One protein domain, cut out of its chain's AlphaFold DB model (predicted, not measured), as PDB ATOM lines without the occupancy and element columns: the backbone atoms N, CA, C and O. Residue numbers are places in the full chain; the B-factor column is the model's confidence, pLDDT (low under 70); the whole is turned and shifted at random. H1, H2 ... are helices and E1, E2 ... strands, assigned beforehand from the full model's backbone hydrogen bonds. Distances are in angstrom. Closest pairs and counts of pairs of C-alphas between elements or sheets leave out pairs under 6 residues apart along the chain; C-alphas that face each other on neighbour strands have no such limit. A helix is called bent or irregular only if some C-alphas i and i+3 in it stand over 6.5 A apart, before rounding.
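AT A GLANCE: This is residues 48 to 150 of the 150 residues of an uncharacterized protein of Actinomadura sp. KC216 (UniProt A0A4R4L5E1). Two long helices, H2 and H3, lie side by side as a helical hairpin, and the shorter H1 lies across one side of this pair at a slant, packing on H2. The short strand E1 follows the far end of H3 and pairs briefly with residues 93 to 94, just before H2, while residues 74 to 95 make a long loop from H1 back to the beginning of H2. The printed part has 103 residues, with three named helices and one named strand in the order H1, H2, H3, E1; the class is mostly helix. It is compact, with a radius of gyration of the C-alphas of 12.8 A, and spans 36 by 31 by 23 A.

IN THESE COORDINATES: Find C-alpha 119 at (171.917, 143.944, 136.595); from there H3, the longest helix, residues 119 to 143, runs 34.9 A to C-alpha 143 at (161.197, 177.100, 134.147). H3 is irregular, with C-alphas 120 and 123 7.2 A apart, and has a kink of 27 degrees near residue 126. Before it comes H2, residues 96 to 115, 29.1 A long; it is irregular, with C-alphas 108 and 111 7.9 A apart, and has a kink of 54 degrees near residue 109. Look for H1 at residues 61 to 73, 18.2 A long, beginning at C-alpha 61, (160.032, 163.955, 142.372). E1 is residues 146 to 149, 9.8 A long.

HOW THE PARTS SIT: Begin with the hairpin: H3 and H2 touch at a shallow tilt of 7 degrees, opposite ways, and their closest C-alphas, those of Ala 140 and Pro 96, are 4.0 A apart. Residues 67 to 71 of H1 touch residues 106 to 113 of H2, closest at the C-alphas of Val 71 and Phe 113, 5.1 A; the two helices run the same way at a steep tilt of 56 degrees. H1 and H3 only just touch, with 3 pairs of C-alphas within 8 A, closest at Gly 64 and Ala 132, 6.5 A; they run opposite ways at a steep tilt of 59 degrees. The helix packing is only just mostly crossed, with one of three touching pairs at a shallow tilt. E1 pairs with no named strand, but its residues 146 to 147 pair antiparallel with residues 93 to 94. Every O i to N i+4 pair is within hydrogen-bond range in H1, against 14 of 16 in H2 and 19 of 21 in H3.

THE WHOLE: The two C-alphas farthest apart, those of Glu 91 and Ser 120, are 38.0 A apart. The printed part has no cut and ends at Trp 150, the chain's last residue. The link from H1 to H2, 22 residues, is long; those from H2 to H3 and from H3 to E1 are tight. The mean pLDDT of the printed part is 94.2, and no printed residue is under 70.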
ATOM      1  N   ALA A  48     161.057 159.632 130.772       86.88
ATOM      2  CA  ALA A  48     160.108 160.540 131.389       86.88
ATOM      3  C   ALA A  48     159.248 159.811 132.427       86.88
ATOM      4  O   ALA A  48     158.475 158.913 132.094       86.88
ATOM      5  N   VAL A  49     159.369 160.238 133.683       82.62
ATOM      6  CA  VAL A  49     158.531 159.755 134.781       82.62
ATOM      7  C   VAL A  49     157.499 160.823 135.102       82.62
ATOM      8  O   VAL A  49     157.803 161.845 135.725       82.62
ATOM      9  N   TYR A  50     156.272 160.589 134.646       81.38
ATOM     10  CA  TYR A  50     155.192 161.556 134.774       81.38
ATOM     11  C   TYR A  50     154.630 161.608 136.196       81.38
ATOM     12  O   TYR A  50     154.512 160.592 136.886       81.38
ATOM     13  N   GLY A  51     154.275 162.822 136.617       72.31
ATOM     14  CA  GLY A  51     153.604 163.063 137.889       72.31
ATOM     15  C   GLY A  51     152.157 162.567 137.916       72.31
ATOM     16  O   GLY A  51     151.646 162.021 136.937       72.31
ATOM     17  N   LEU A  52     151.462 162.804 139.032       73.31
ATOM     18  CA  LEU A  52     150.099 162.309 139.278       73.31
ATOM     19  C   LEU A  52     149.093 162.711 138.188       73.31
ATOM     20  O   LEU A  52     148.175 161.952 137.887       73.31
ATOM     21  N   PHE A  53     149.271 163.891 137.596       78.19
ATOM     22  CA  PHE A  53     148.379 164.425 136.567       78.19
ATOM     23  C   PHE A  53     148.821 164.123 135.132       78.19
ATOM     24  O   PHE A  53     148.182 164.595 134.197       78.19
ATOM     25  N   GLY A  54     149.917 163.383 134.932       80.44
ATOM     26  CA  GLY A  54     150.402 163.049 133.590       80.44
ATOM     27  C   GLY A  54     150.861 164.255 132.760       80.44
ATOM     28  O   GLY A  54     151.019 164.132 131.550       80.44
ATOM     29  N   VAL A  55     151.053 165.427 133.380       88.56
ATOM     30  CA  VAL A  55     151.462 166.647 132.675       88.56
ATOM     31  C   VAL A  55     152.900 166.463 132.176       88.56
ATOM     32  O   VAL A  55     153.793 166.279 133.004       88.56
ATOM     33  N   PRO A  56     153.172 166.533 130.859       86.31
ATOM     34  CA  PRO A  56     154.451 166.061 130.326       86.31
ATOM     35  C   PRO A  56     155.685 166.818 130.831       86.31
ATOM     36  O   PRO A  56     156.739 166.224 131.028       86.31
ATOM     37  N   CYS A  57     155.562 168.127 131.068       93.31
ATOM     38  CA  CYS A  57     156.667 168.943 131.576       93.31
ATOM     39  C   CYS A  57     156.881 168.840 133.095       93.31
ATOM     40  O   CYS A  57     157.808 169.466 133.609       93.31
ATOM     41  N   TRP A  58     156.044 168.086 133.809       94.94
ATOM     42  CA  TRP A  58     156.235 167.789 135.225       94.94
ATOM     43  C   TRP A  58     157.124 166.559 135.393       94.94
ATOM     44  O   TRP A  58     157.244 165.726 134.493       94.94
ATOM     45  N   TYR A  59     157.718 166.428 136.571       95.00
ATOM     46  CA  TYR A  59     158.535 165.284 136.943       95.00
ATOM     47  C   TYR A  59     158.055 164.671 138.251       95.00
ATOM     48  O   TYR A  59     157.685 165.375 139.190       95.00
ATOM     49  N   ARG A  60     158.086 163.342 138.337       94.81
ATOM     50  CA  ARG A  60     157.764 162.617 139.567       94.81
ATOM     51  C   ARG A  60     158.924 162.690 140.564       94.81
ATOM     52  O   ARG A  60     159.726 161.761 140.660       94.81
ATOM     53  N   GLY A  61     158.976 163.747 141.372       94.31
ATOM     54  CA  GLY A  61     160.032 163.955 142.372       94.31
ATOM     55  C   GLY A  61     160.195 162.830 143.389       94.31
ATOM     56  O   GLY A  61     161.295 162.603 143.892       94.31
ATOM     57  N   LYS A  62     159.140 162.046 143.649       92.88
ATOM     58  CA  LYS A  62     159.251 160.834 144.477       92.88
ATOM     59  C   LYS A  62     160.240 159.809 143.906       92.88
ATOM     60  O   LYS A  62     160.933 159.152 144.678       92.88
ATOM     61  N   VAL A  63     160.304 159.663 142.581       94.12
ATOM     62  CA  VAL A  63     161.262 158.756 141.932       94.12
ATOM     63  C   VAL A  63     162.676 159.314 142.042       94.12
ATOM     64  O   VAL A  63     163.574 158.593 142.466       94.12
ATOM     65  N   GLY A  64     162.856 160.612 141.798       96.00
ATOM     66  CA  GLY A  64     164.148 161.270 141.996       96.00
ATOM     67  C   GLY A  64     164.651 161.188 143.443       96.00
ATOM     68  O   GLY A  64     165.823 160.919 143.684       96.00
ATOM     69  N   THR A  65     163.755 161.323 144.423       95.75
ATOM     70  CA  THR A  65     164.067 161.128 145.849       95.75
ATOM     71  C   THR A  65     164.533 159.702 146.134       95.75
ATOM     72  O   THR A  65     165.502 159.501 146.857       95.75
ATOM     73  N   TRP A  66     163.857 158.697 145.571       96.06
ATOM     74  CA  TRP A  66     164.270 157.304 145.740       96.06
ATOM     75  C   TRP A  66     165.676 157.057 145.172       96.06
ATOM     76  O   TRP A  66     166.490 156.422 145.839       96.06
ATOM     77  N   MET A  67     165.990 157.621 144.001       97.44
ATOM     78  CA  MET A  67     167.327 157.543 143.399       97.44
ATOM     79  C   MET A  67     168.399 158.181 144.294       97.44
ATOM     80  O   MET A  67     169.450 157.586 144.522       97.44
ATOM     81  N   ILE A  68     168.117 159.370 144.835       97.75
ATOM     82  CA  ILE A  68     168.988 160.073 145.787       97.75
ATOM     83  C   ILE A  68     169.243 159.219 147.034       97.75
ATOM     84  O   ILE A  68     170.391 159.042 147.438       97.75
ATOM     85  N   ASN A  69     168.185 158.661 147.627       97.50
ATOM     86  CA  ASN A  69     168.299 157.861 148.844       97.50
ATOM     87  C   ASN A  69     169.121 156.591 148.609       97.50
ATOM     88  O   ASN A  69     169.970 156.270 149.432       97.50
ATOM     89  N   ALA A  70     168.937 155.917 147.470       98.00
ATOM     90  CA  ALA A  70     169.738 154.749 147.111       98.00
ATOM     91  C   ALA A  70     171.238 155.088 147.012       98.00
ATOM     92  O   ALA A  70     172.078 154.340 147.511       98.00
ATOM     93  N   VAL A  71     171.586 156.241 146.431       98.06
ATOM     94  CA  VAL A  71     172.979 156.721 146.381       98.06
ATOM     95  C   VAL A  71     173.523 157.009 147.782       98.06
ATOM     96  O   VAL A  71     174.653 156.624 148.080       98.06
ATOM     97  N   ILE A  72     172.736 157.655 148.649       97.50
ATOM     98  CA  ILE A  72     173.142 157.943 150.035       97.50
ATOM     99  C   ILE A  72     173.365 156.652 150.825       97.50
ATOM    100  O   ILE A  72     174.384 156.504 151.498       97.50
ATOM    101  N   GLU A  73     172.451 155.689 150.719       97.38
ATOM    102  CA  GLU A  73     172.567 154.380 151.370       97.38
ATOM    103  C   GLU A  73     173.798 153.599 150.882       97.38
ATOM    104  O   GLU A  73     174.399 152.846 151.650       97.38
ATOM    105  N   ALA A  74     174.222 153.824 149.636       97.00
ATOM    106  CA  ALA A  74     175.444 153.267 149.061       97.00
ATOM    107  C   ALA A  74     176.729 154.044 149.418       97.00
ATOM    108  O   ALA A  74     177.812 153.683 148.952       97.00
ATOM    109  N   GLY A  75     176.636 155.084 150.253       96.25
ATOM    110  CA  GLY A  75     177.777 155.850 150.760       96.25
ATOM    111  C   GLY A  75     178.060 157.160 150.024       96.25
ATOM    112  O   GLY A  75     179.082 157.789 150.296       96.25
ATOM    113  N   GLY A  76     177.185 157.585 149.110       95.56
ATOM    114  CA  GLY A  76     177.213 158.940 148.563       95.56
ATOM    115  C   GLY A  76     176.703 159.978 149.566       95.56
ATOM    116  O   GLY A  76     176.070 159.660 150.571       95.56
ATOM    117  N   SER A  77     176.948 161.252 149.279       94.69
ATOM    118  CA  SER A  77     176.435 162.360 150.090       94.69
ATOM    119  C   SER A  77     175.942 163.479 149.185       94.69
ATOM    120  O   SER A  77     176.667 163.890 148.277       94.69
ATOM    121  N   LEU A  78     174.735 163.978 149.447       94.62
ATOM    122  CA  LEU A  78     174.244 165.211 148.836       94.62
ATOM    123  C   LEU A  78     175.051 166.418 149.357       94.62
ATOM    124  O   LEU A  78     175.351 166.463 150.553       94.62
ATOM    125  N   PRO A  79     175.374 167.401 148.497       94.94
ATOM    126  CA  PRO A  79     175.877 168.698 148.926       94.94
ATOM    127  C   PRO A  79     174.878 169.394 149.858       94.94
ATOM    128  O   PRO A  79     173.665 169.201 149.732       94.94
ATOM    129  N   GLU A  80     175.381 170.214 150.779       93.88
ATOM    130  CA  GLU A  80     174.550 170.930 151.757       93.88
ATOM    131  C   GLU A  80     173.523 171.838 151.060       93.88
ATOM    132  O   GLU A  80     172.357 171.888 151.460       93.88
ATOM    133  N   GLU A  81     173.936 172.458 149.952       93.62
ATOM    134  CA  GLU A  81     173.162 173.395 149.133       93.62
ATOM    135  C   GLU A  81     171.924 172.757 148.493       93.62
ATOM    136  O   GLU A  81     170.971 173.457 148.159       93.62
ATOM    137  N   VAL A  82     171.932 171.432 148.322       95.31
ATOM    138  CA  VAL A  82     170.829 170.653 147.741       95.31
ATOM    139  C   VAL A  82     170.406 169.503 148.654       95.31
ATOM    140  O   VAL A  82     169.893 168.484 148.193       95.31
ATOM    141  N   SER A  83     170.606 169.658 149.965       93.38
ATOM    142  CA  SER A  83     170.331 168.618 150.967       93.38
ATOM    143  C   SER A  83     168.864 168.164 151.007       93.38
ATOM    144  O   SER A  83     168.587 167.035 151.410       93.38
ATOM    145  N   GLY A  84     167.924 168.988 150.531       92.75
ATOM    146  CA  GLY A  84     166.518 168.601 150.365       92.75
ATOM    147  C   GLY A  84     166.218 167.764 149.112       92.75
ATOM    148  O   GLY A  84     165.120 167.223 148.979       92.75
ATOM    149  N   GLY A  85     167.163 167.606 148.181       95.75
ATOM    150  CA  GLY A  85     166.956 166.879 146.930       95.75
ATOM    151  C   GLY A  85     165.742 167.386 146.141       95.75
ATOM    152  O   GLY A  85     165.572 168.576 145.901       95.75
ATOM    153  N   PHE A  86     164.840 166.486 145.745       95.75
ATOM    154  CA  PHE A  86     163.614 166.887 145.038       95.75
ATOM    155  C   PHE A  86     162.571 167.575 145.931       95.75
ATOM    156  O   PHE A  86     161.557 168.041 145.405       95.75
ATOM    157  N   TYR A  87     162.817 167.666 147.244       93.69
ATOM    158  CA  TYR A  87     161.992 168.465 148.141       93.69
ATOM    159  C   TYR A  87     162.348 169.970 148.101       93.69
ATOM    160  O   TYR A  87     161.599 170.798 148.609       93.69
ATOM    161  N   GLY A  88     163.462 170.351 147.472       91.00
ATOM    162  CA  GLY A  88     163.866 171.755 147.389       91.00
ATOM    163  C   GLY A  88     164.526 172.284 148.660       91.00
ATOM    164  O   GLY A  88     165.128 171.530 149.425       91.00
ATOM    165  N   ASP A  89     164.474 173.596 148.851       83.88
ATOM    166  CA  ASP A  89     165.167 174.337 149.917       83.88
ATOM    167  C   ASP A  89     164.329 174.563 151.192       83.88
ATOM    168  O   ASP A  89     164.764 175.249 152.117       83.88
ATOM    169  N   GLY A  90     163.150 173.942 151.277       72.06
ATOM    170  CA  GLY A  90     162.236 174.066 152.416       72.06
ATOM    171  C   GLY A  90     161.135 175.112 152.238       72.06
ATOM    172  O   GLY A  90     160.214 175.132 153.054       72.06
ATOM    173  N   GLU A  91     161.166 175.911 151.166       78.75
ATOM    174  CA  GLU A  91     160.040 176.762 150.738       78.75
ATOM    175  C   GLU A  91     159.246 176.138 149.575       78.75
ATOM    176  O   GLU A  91     158.513 176.823 148.868       78.75
ATOM    177  N   ASP A  92     159.375 174.821 149.379       79.94
ATOM    178  CA  ASP A  92     158.840 174.076 148.231       79.94
ATOM    179  C   ASP A  92     159.412 174.564 146.885       79.94
ATOM    180  O   ASP A  92     158.783 174.422 145.830       79.94
ATOM    181  N   GLU A  93     160.620 175.133 146.899       89.06
ATOM    182  CA  GLU A  93     161.270 175.714 145.730       89.06
ATOM    183  C   GLU A  93     162.601 175.033 145.396       89.06
ATOM    184  O   GLU A  93     163.395 174.638 146.246       89.06
ATOM    185  N   LEU A  94     162.842 174.885 144.097       96.06
ATOM    186  CA  LEU A  94     164.126 174.512 143.530       96.06
ATOM    187  C   LEU A  94     164.530 175.660 142.609       96.06
ATOM    188  O   LEU A  94     164.055 175.744 141.475       96.06
ATOM    189  N   SER A  95     165.378 176.569 143.086       96.50
ATOM    190  CA  SER A  95     165.912 177.658 142.257       96.50
ATOM    191  C   SER A  95     166.687 177.120 141.036       96.50
ATOM    192  O   SER A  95     167.091 175.954 141.023       96.50
ATOM    193  N   PRO A  96     166.954 177.940 140.001       97.44
ATOM    194  CA  PRO A  96     167.788 177.511 138.875       97.44
ATOM    195  C   PRO A  96     169.152 176.940 139.298       97.44
ATOM    196  O   PRO A  96     169.575 175.905 138.778       97.44
ATOM    197  N   ASP A  97     169.817 177.567 140.270       97.25
ATOM    198  CA  ASP A  97     171.112 177.109 140.789       97.25
ATOM    199  C   ASP A  97     170.980 175.813 141.591       97.25
ATOM    200  O   ASP A  97     171.814 174.916 141.451       97.25
ATOM    201  N   TYR A  98     169.894 175.664 142.356       97.38
ATOM    202  CA  TYR A  98     169.564 174.419 143.048       97.38
ATOM    203  C   TYR A  98     169.374 173.278 142.043       97.38
ATOM    204  O   TYR A  98     170.004 172.226 142.156       97.38
ATOM    205  N   CYS A  99     168.550 173.494 141.012       98.12
ATOM    206  CA  CYS A  99     168.316 172.518 139.951       98.12
ATOM    207  C   CYS A  99     169.623 172.119 139.254       98.12
ATOM    208  O   CYS A  99     169.864 170.936 139.031       98.12
ATOM    209  N   ASN A 100     170.479 173.089 138.927       98.50
ATOM    210  CA  ASN A 100     171.758 172.829 138.275       98.50
ATOM    211  C   ASN A 100     172.748 172.079 139.170       98.50
ATOM    212  O   ASN A 100     173.445 171.187 138.684       98.50
ATOM    213  N   THR A 101     172.802 172.424 140.454       98.19
ATOM    214  CA  THR A 101     173.656 171.748 141.436       98.19
ATOM    215  C   THR A 101     173.204 170.304 141.628       98.19
ATOM    216  O   THR A 101     174.015 169.385 141.517       98.19
ATOM    217  N   LEU A 102     171.899 170.078 141.808       98.31
ATOM    218  CA  LEU A 102     171.347 168.737 141.963       98.31
ATOM    219  C   LEU A 102     171.514 167.895 140.690       98.31
ATOM    220  O   LEU A 102     171.848 166.717 140.773       98.31
ATOM    221  N   ALA A 103     171.330 168.491 139.506       98.44
ATOM    222  CA  ALA A 103     171.558 167.804 138.237       98.44
ATOM    223  C   ALA A 103     173.015 167.352 138.080       98.44
ATOM    224  O   ALA A 103     173.246 166.208 137.701       98.44
ATOM    225  N   GLY A 104     173.976 168.223 138.407       98.62
ATOM    226  CA  GLY A 104     175.401 167.883 138.377       98.62
ATOM    227  C   GLY A 104     175.736 166.755 139.345       98.62
ATOM    228  O   GLY A 104     176.395 165.791 138.971       98.62
ATOM    229  N   TRP A 105     175.188 166.818 140.559       98.38
ATOM    230  CA  TRP A 105     175.362 165.740 141.524       98.38
ATOM    231  C   TRP A 105     174.809 164.405 141.010       98.38
ATOM    232  O   TRP A 105     175.489 163.390 141.128       98.38
ATOM    233  N   LEU A 106     173.618 164.389 140.399       98.38
ATOM    234  CA  LEU A 106     173.086 163.170 139.784       98.38
ATOM    235  C   LEU A 106     174.037 162.662 138.690       98.38
ATOM    236  O   LEU A 106     174.433 161.502 138.706       98.38
ATOM    237  N   GLU A 107     174.458 163.528 137.768       98.25
ATOM    238  CA  GLU A 107     175.384 163.177 136.679       98.25
ATOM    239  C   GLU A 107     176.663 162.485 137.193       98.25
ATOM    240  O   GLU A 107     177.081 161.481 136.611       98.25
ATOM    241  N   ASP A 108     177.208 162.940 138.324       98.31
ATOM    242  CA  ASP A 108     178.415 162.381 138.944       98.31
ATOM    243  C   ASP A 108     178.186 161.055 139.702       98.31
ATOM    244  O   ASP A 108     179.134 160.300 139.927       98.31
ATOM    245  N   HIS A 109     176.944 160.735 140.086       98.44
ATOM    246  CA  HIS A 109     176.620 159.593 140.960       98.44
ATOM    247  C   HIS A 109     175.808 158.480 140.280       98.44
ATOM    248  O   HIS A 109     175.449 157.491 140.928       98.44
ATOM    249  N   GLY A 110     175.561 158.583 138.972       97.50
ATOM    250  CA  GLY A 110     174.779 157.596 138.223       97.50
ATOM    251  C   GLY A 110     175.317 156.164 138.323       97.50
ATOM    252  O   GLY A 110     174.543 155.239 138.546       97.50
ATOM    253  N   GLU A 111     176.632 155.959 138.234       97.75
ATOM    254  CA  GLU A 111     177.223 154.614 138.354       97.75
ATOM    255  C   GLU A 111     177.055 154.025 139.763       97.75
ATOM    256  O   GLU A 111     176.777 152.831 139.910       97.75
ATOM    257  N   LEU A 112     177.159 154.862 140.802       98.12
ATOM    258  CA  LEU A 112     176.935 154.431 142.180       98.12
ATOM    259  C   LEU A 112     175.481 153.994 142.372       98.12
ATOM    260  O   LEU A 112     175.252 152.899 142.882       98.12
ATOM    261  N   PHE A 113     174.518 154.777 141.878       98.25
ATOM    262  CA  PHE A 113     173.106 154.391 141.861       98.25
ATOM    263  C   PHE A 113     172.883 153.050 141.145       98.25
ATOM    264  O   PHE A 113     172.268 152.142 141.692       98.25
ATOM    265  N   LEU A 114     173.425 152.871 139.938       98.12
ATOM    266  CA  LEU A 114     173.236 151.627 139.184       98.12
ATOM    267  C   LEU A 114     173.850 150.412 139.887       98.12
ATOM    268  O   LEU A 114     173.340 149.297 139.747       98.12
ATOM    269  N   SER A 115     174.914 150.608 140.668       97.69
ATOM    270  CA  SER A 115     175.528 149.538 141.457       97.69
ATOM    271  C   SER A 115     174.612 149.004 142.566       97.69
ATOM    272  O   SER A 115     174.750 147.837 142.937       97.69
ATOM    273  N   THR A 116     173.641 149.802 143.036       97.62
ATOM    274  CA  THR A 116     172.665 149.389 144.060       97.62
ATOM    275  C   THR A 116     171.551 148.508 143.499       97.62
ATOM    276  O   THR A 116     170.752 147.971 144.264       97.62
ATOM    277  N   LEU A 117     171.469 148.372 142.173       97.50
ATOM    278  CA  LEU A 117     170.399 147.661 141.487       97.50
ATOM    279  C   LEU A 117     170.870 146.313 140.918       97.50
ATOM    280  O   LEU A 117     172.036 146.176 140.501       97.50
ATOM    281  N   PRO A 118     169.957 145.326 140.815       97.50
ATOM    282  CA  PRO A 118     170.186 144.117 140.033       97.50
ATOM    283  C   PRO A 118     170.542 144.457 138.583       97.50
ATOM    284  O   PRO A 118     169.965 145.372 137.996       97.50
ATOM    285  N   GLU A 119     171.453 143.697 137.970       97.19
ATOM    286  CA  GLU A 119     171.917 143.944 136.595       97.19
ATOM    287  C   GLU A 119     170.763 144.048 135.584       97.19
ATOM    288  O   GLU A 119     170.780 144.917 134.712       97.19
ATOM    289  N   SER A 120     169.718 143.233 135.761       97.44
ATOM    290  CA  SER A 120     168.515 143.225 134.922       97.44
ATOM    291  C   SER A 120     167.721 144.535 134.930       97.44
ATOM    292  O   SER A 120     166.964 144.782 133.996       97.44
ATOM    293  N   GLU A 121     167.871 145.371 135.959       96.56
ATOM    294  CA  GLU A 121     167.126 146.628 136.122       96.56
ATOM    295  C   GLU A 121     167.939 147.860 135.695       96.56
ATOM    296  O   GLU A 121     167.373 148.914 135.396       96.56
ATOM    297  N   ARG A 122     169.270 147.727 135.599       97.50
ATOM    298  CA  ARG A 122     170.190 148.859 135.394       97.50
ATOM    299  C   ARG A 122     169.920 149.636 134.115       97.50
ATOM    300  O   ARG A 122     169.999 150.857 134.127       97.50
ATOM    301  N   ALA A 123     169.595 148.958 133.015       96.44
ATOM    302  CA  ALA A 123     169.383 149.629 131.733       96.44
ATOM    303  C   ALA A 123     168.191 150.604 131.777       96.44
ATOM    304  O   ALA A 123     168.319 151.743 131.336       96.44
ATOM    305  N   GLY A 124     167.057 150.178 132.347       95.56
ATOM    306  CA  GLY A 124     165.877 151.032 132.505       95.56
ATOM    307  C   GLY A 124     166.119 152.151 133.515       95.56
ATOM    308  O   GLY A 124     165.896 153.323 133.211       95.56
ATOM    309  N   ALA A 125     166.685 151.805 134.671       96.12
ATOM    310  CA  ALA A 125     166.985 152.769 135.723       96.12
ATOM    311  C   ALA A 125     167.983 153.848 135.267       96.12
ATOM    312  O   ALA A 125     167.822 155.016 135.605       96.12
ATOM    313  N   ALA A 126     168.973 153.499 134.437       97.38
ATOM    314  CA  ALA A 126     169.923 154.458 133.874       97.38
ATOM    315  C   ALA A 126     169.237 155.504 132.987       97.38
ATOM    316  O   ALA A 126     169.642 156.668 132.974       97.38
ATOM    317  N   ILE A 127     168.209 155.101 132.236       96.94
ATOM    318  CA  ILE A 127     167.453 155.996 131.357       96.94
ATOM    319  C   ILE A 127     166.642 156.992 132.197       96.94
ATOM    320  O   ILE A 127     166.749 158.198 131.973       96.94
ATOM    321  N   GLU A 128     165.902 156.509 133.198       96.31
ATOM    322  CA  GLU A 128     165.114 157.355 134.109       96.31
ATOM    323  C   GLU A 128     165.999 158.295 134.938       96.31
ATOM    324  O   GLU A 128     165.694 159.479 135.095       96.31
ATOM    325  N   TYR A 129     167.136 157.795 135.422       97.31
ATOM    326  CA  TYR A 129     168.086 158.571 136.212       97.31
ATOM    327  C   TYR A 129     168.694 159.721 135.398       97.31
ATOM    328  O   TYR A 129     168.714 160.872 135.837       97.31
ATOM    329  N   ARG A 130     169.114 159.449 134.154       97.44
ATOM    330  CA  ARG A 130     169.586 160.498 133.235       97.44
ATOM    331  C   ARG A 130     168.476 161.483 132.885       97.44
ATOM    332  O   ARG A 130     168.750 162.672 132.737       97.44
ATOM    333  N   TYR A 131     167.236 161.013 132.751       97.12
ATOM    334  CA  TYR A 131     166.101 161.899 132.520       97.12
ATOM    335  C   TYR A 131     165.900 162.873 133.686       97.12
ATOM    336  O   TYR A 131     165.678 164.055 133.435       97.12
ATOM    337  N   ALA A 132     166.040 162.427 134.938       97.50
ATOM    338  CA  ALA A 132     165.922 163.289 136.116       97.50
ATOM    339  C   ALA A 132     166.909 164.473 136.069       97.50
ATOM    340  O   ALA A 132     166.500 165.627 136.217       97.50
ATOM    341  N   ALA A 133     168.185 164.205 135.766       97.94
ATOM    342  CA  ALA A 133     169.201 165.246 135.603       97.94
ATOM    343  C   ALA A 133     168.870 166.198 134.439       97.94
ATOM    344  O   ALA A 133     168.865 167.418 134.609       97.94
ATOM    345  N   ARG A 134     168.498 165.657 133.268       97.88
ATOM    346  CA  ARG A 134     168.105 166.473 132.102       97.88
ATOM    347  C   ARG A 134     166.887 167.348 132.389       97.88
ATOM    348  O   ARG A 134     166.854 168.498 131.956       97.88
ATOM    349  N   TRP A 135     165.900 166.831 133.117       97.62
ATOM    350  CA  TRP A 135     164.710 167.583 133.500       97.62
ATOM    351  C   TRP A 135     165.045 168.741 134.445       97.62
ATOM    352  O   TRP A 135     164.531 169.843 134.248       97.62
ATOM    353  N   LEU A 136     165.943 168.532 135.413       97.88
ATOM    354  CA  LEU A 136     166.426 169.594 136.302       97.88
ATOM    355  C   LEU A 136     167.160 170.693 135.520       97.88
ATOM    356  O   LEU A 136     166.823 171.865 135.677       97.88
ATOM    357  N   ARG A 137     168.088 170.330 134.622       98.25
ATOM    358  CA  ARG A 137     168.782 171.290 133.737       98.25
ATOM    359  C   ARG A 137     167.792 172.099 132.899       98.25
ATOM    360  O   ARG A 137     167.845 173.326 132.868       98.25
ATOM    361  N   TRP A 138     166.856 171.408 132.255       97.69
ATOM    362  CA  TRP A 138     165.844 172.030 131.404       97.69
ATOM    363  C   TRP A 138     164.934 172.980 132.190       97.69
ATOM    364  O   TRP A 138     164.594 174.065 131.716       97.69
ATOM    365  N   THR A 139     164.556 172.594 133.407       96.50
ATOM    366  CA  THR A 139     163.695 173.402 134.273       96.50
ATOM    367  C   THR A 139     164.439 174.606 134.853       96.50
ATOM    368  O   THR A 139     163.857 175.687 134.931       96.50
ATOM    369  N   ALA A 140     165.732 174.481 135.159       97.44
ATOM    370  CA  ALA A 140     166.569 175.626 135.508       97.44
ATOM    371  C   ALA A 140     166.593 176.667 134.374       97.44
ATOM    372  O   ALA A 140     166.381 177.852 134.616       97.44
ATOM    373  N   GLU A 141     166.792 176.219 133.130       97.31
ATOM    374  CA  GLU A 141     166.921 177.107 131.968       97.31
ATOM    375  C   GLU A 141     165.591 177.740 131.534       97.31
ATOM    376  O   GLU A 141     165.536 178.906 131.139       97.31
ATOM    377  N   HIS A 142     164.504 176.970 131.541       96.50
ATOM    378  CA  HIS A 142     163.246 177.400 130.928       96.50
ATOM    379  C   HIS A 142     162.118 177.654 131.918       96.50
ATOM    380  O   HIS A 142     161.161 178.352 131.570       96.50
ATOM    381  N   GLY A 143     162.208 177.053 133.101       95.88
ATOM    382  CA  GLY A 143     161.197 177.100 134.147       95.88
ATOM    383  C   GLY A 143     161.433 178.160 135.211       95.88
ATOM    384  O   GLY A 143     160.532 178.373 136.014       95.88
ATOM    385  N   ASP A 144     162.596 178.826 135.204       96.19
ATOM    386  CA  ASP A 144     163.074 179.644 136.330       96.19
ATOM    387  C   ASP A 144     163.148 178.823 137.633       96.19
ATOM    388  O   ASP A 144     162.761 179.273 138.713       96.19
ATOM    389  N   GLY A 145     163.600 177.571 137.498       96.81
ATOM    390  CA  GLY A 145     163.543 176.577 138.562       96.81
ATOM    391  C   GLY A 145     162.207 175.831 138.608       96.81
ATOM    392  O   GLY A 145     161.401 175.874 137.671       96.81
ATOM    393  N   ALA A 146     161.984 175.099 139.694       97.00
ATOM    394  CA  ALA A 146     160.806 174.271 139.915       97.00
ATOM    395  C   ALA A 146     160.152 174.557 141.268       97.00
ATOM    396  O   ALA A 146     160.796 175.041 142.193       97.00
ATOM    397  N   HIS A 147     158.887 174.179 141.387       95.62
ATOM    398  CA  HIS A 147     158.234 173.956 142.668       95.62
ATOM    399  C   HIS A 147     158.187 172.464 142.989       95.62
ATOM    400  O   HIS A 147     158.163 171.623 142.082       95.62
ATOM    401  N   ALA A 148     158.130 172.145 144.276       93.38
ATOM    402  CA  ALA A 148     157.750 170.844 144.795       93.38
ATOM    403  C   ALA A 148     156.274 170.863 145.226       93.38
ATOM    404  O   ALA A 148     155.777 171.841 145.774       93.38
ATOM    405  N   TRP A 149     155.546 169.787 144.950       89.00
ATOM    406  CA  TRP A 149     154.171 169.592 145.401       89.00
ATOM    407  C   TRP A 149     154.061 168.227 146.065       89.00
ATOM    408  O   TRP A 149     154.308 167.216 145.404       89.00
ATOM    409  N   TRP A 150     153.725 168.195 147.357       77.88
ATOM    410  CA  TRP A 150     153.657 166.971 148.161       77.88
ATOM    411  C   TRP A 150     152.464 166.902 149.104       77.88
ATOM    412  O   TRP A 150     151.868 167.946 149.446       77.88
TER     413      TRP A 150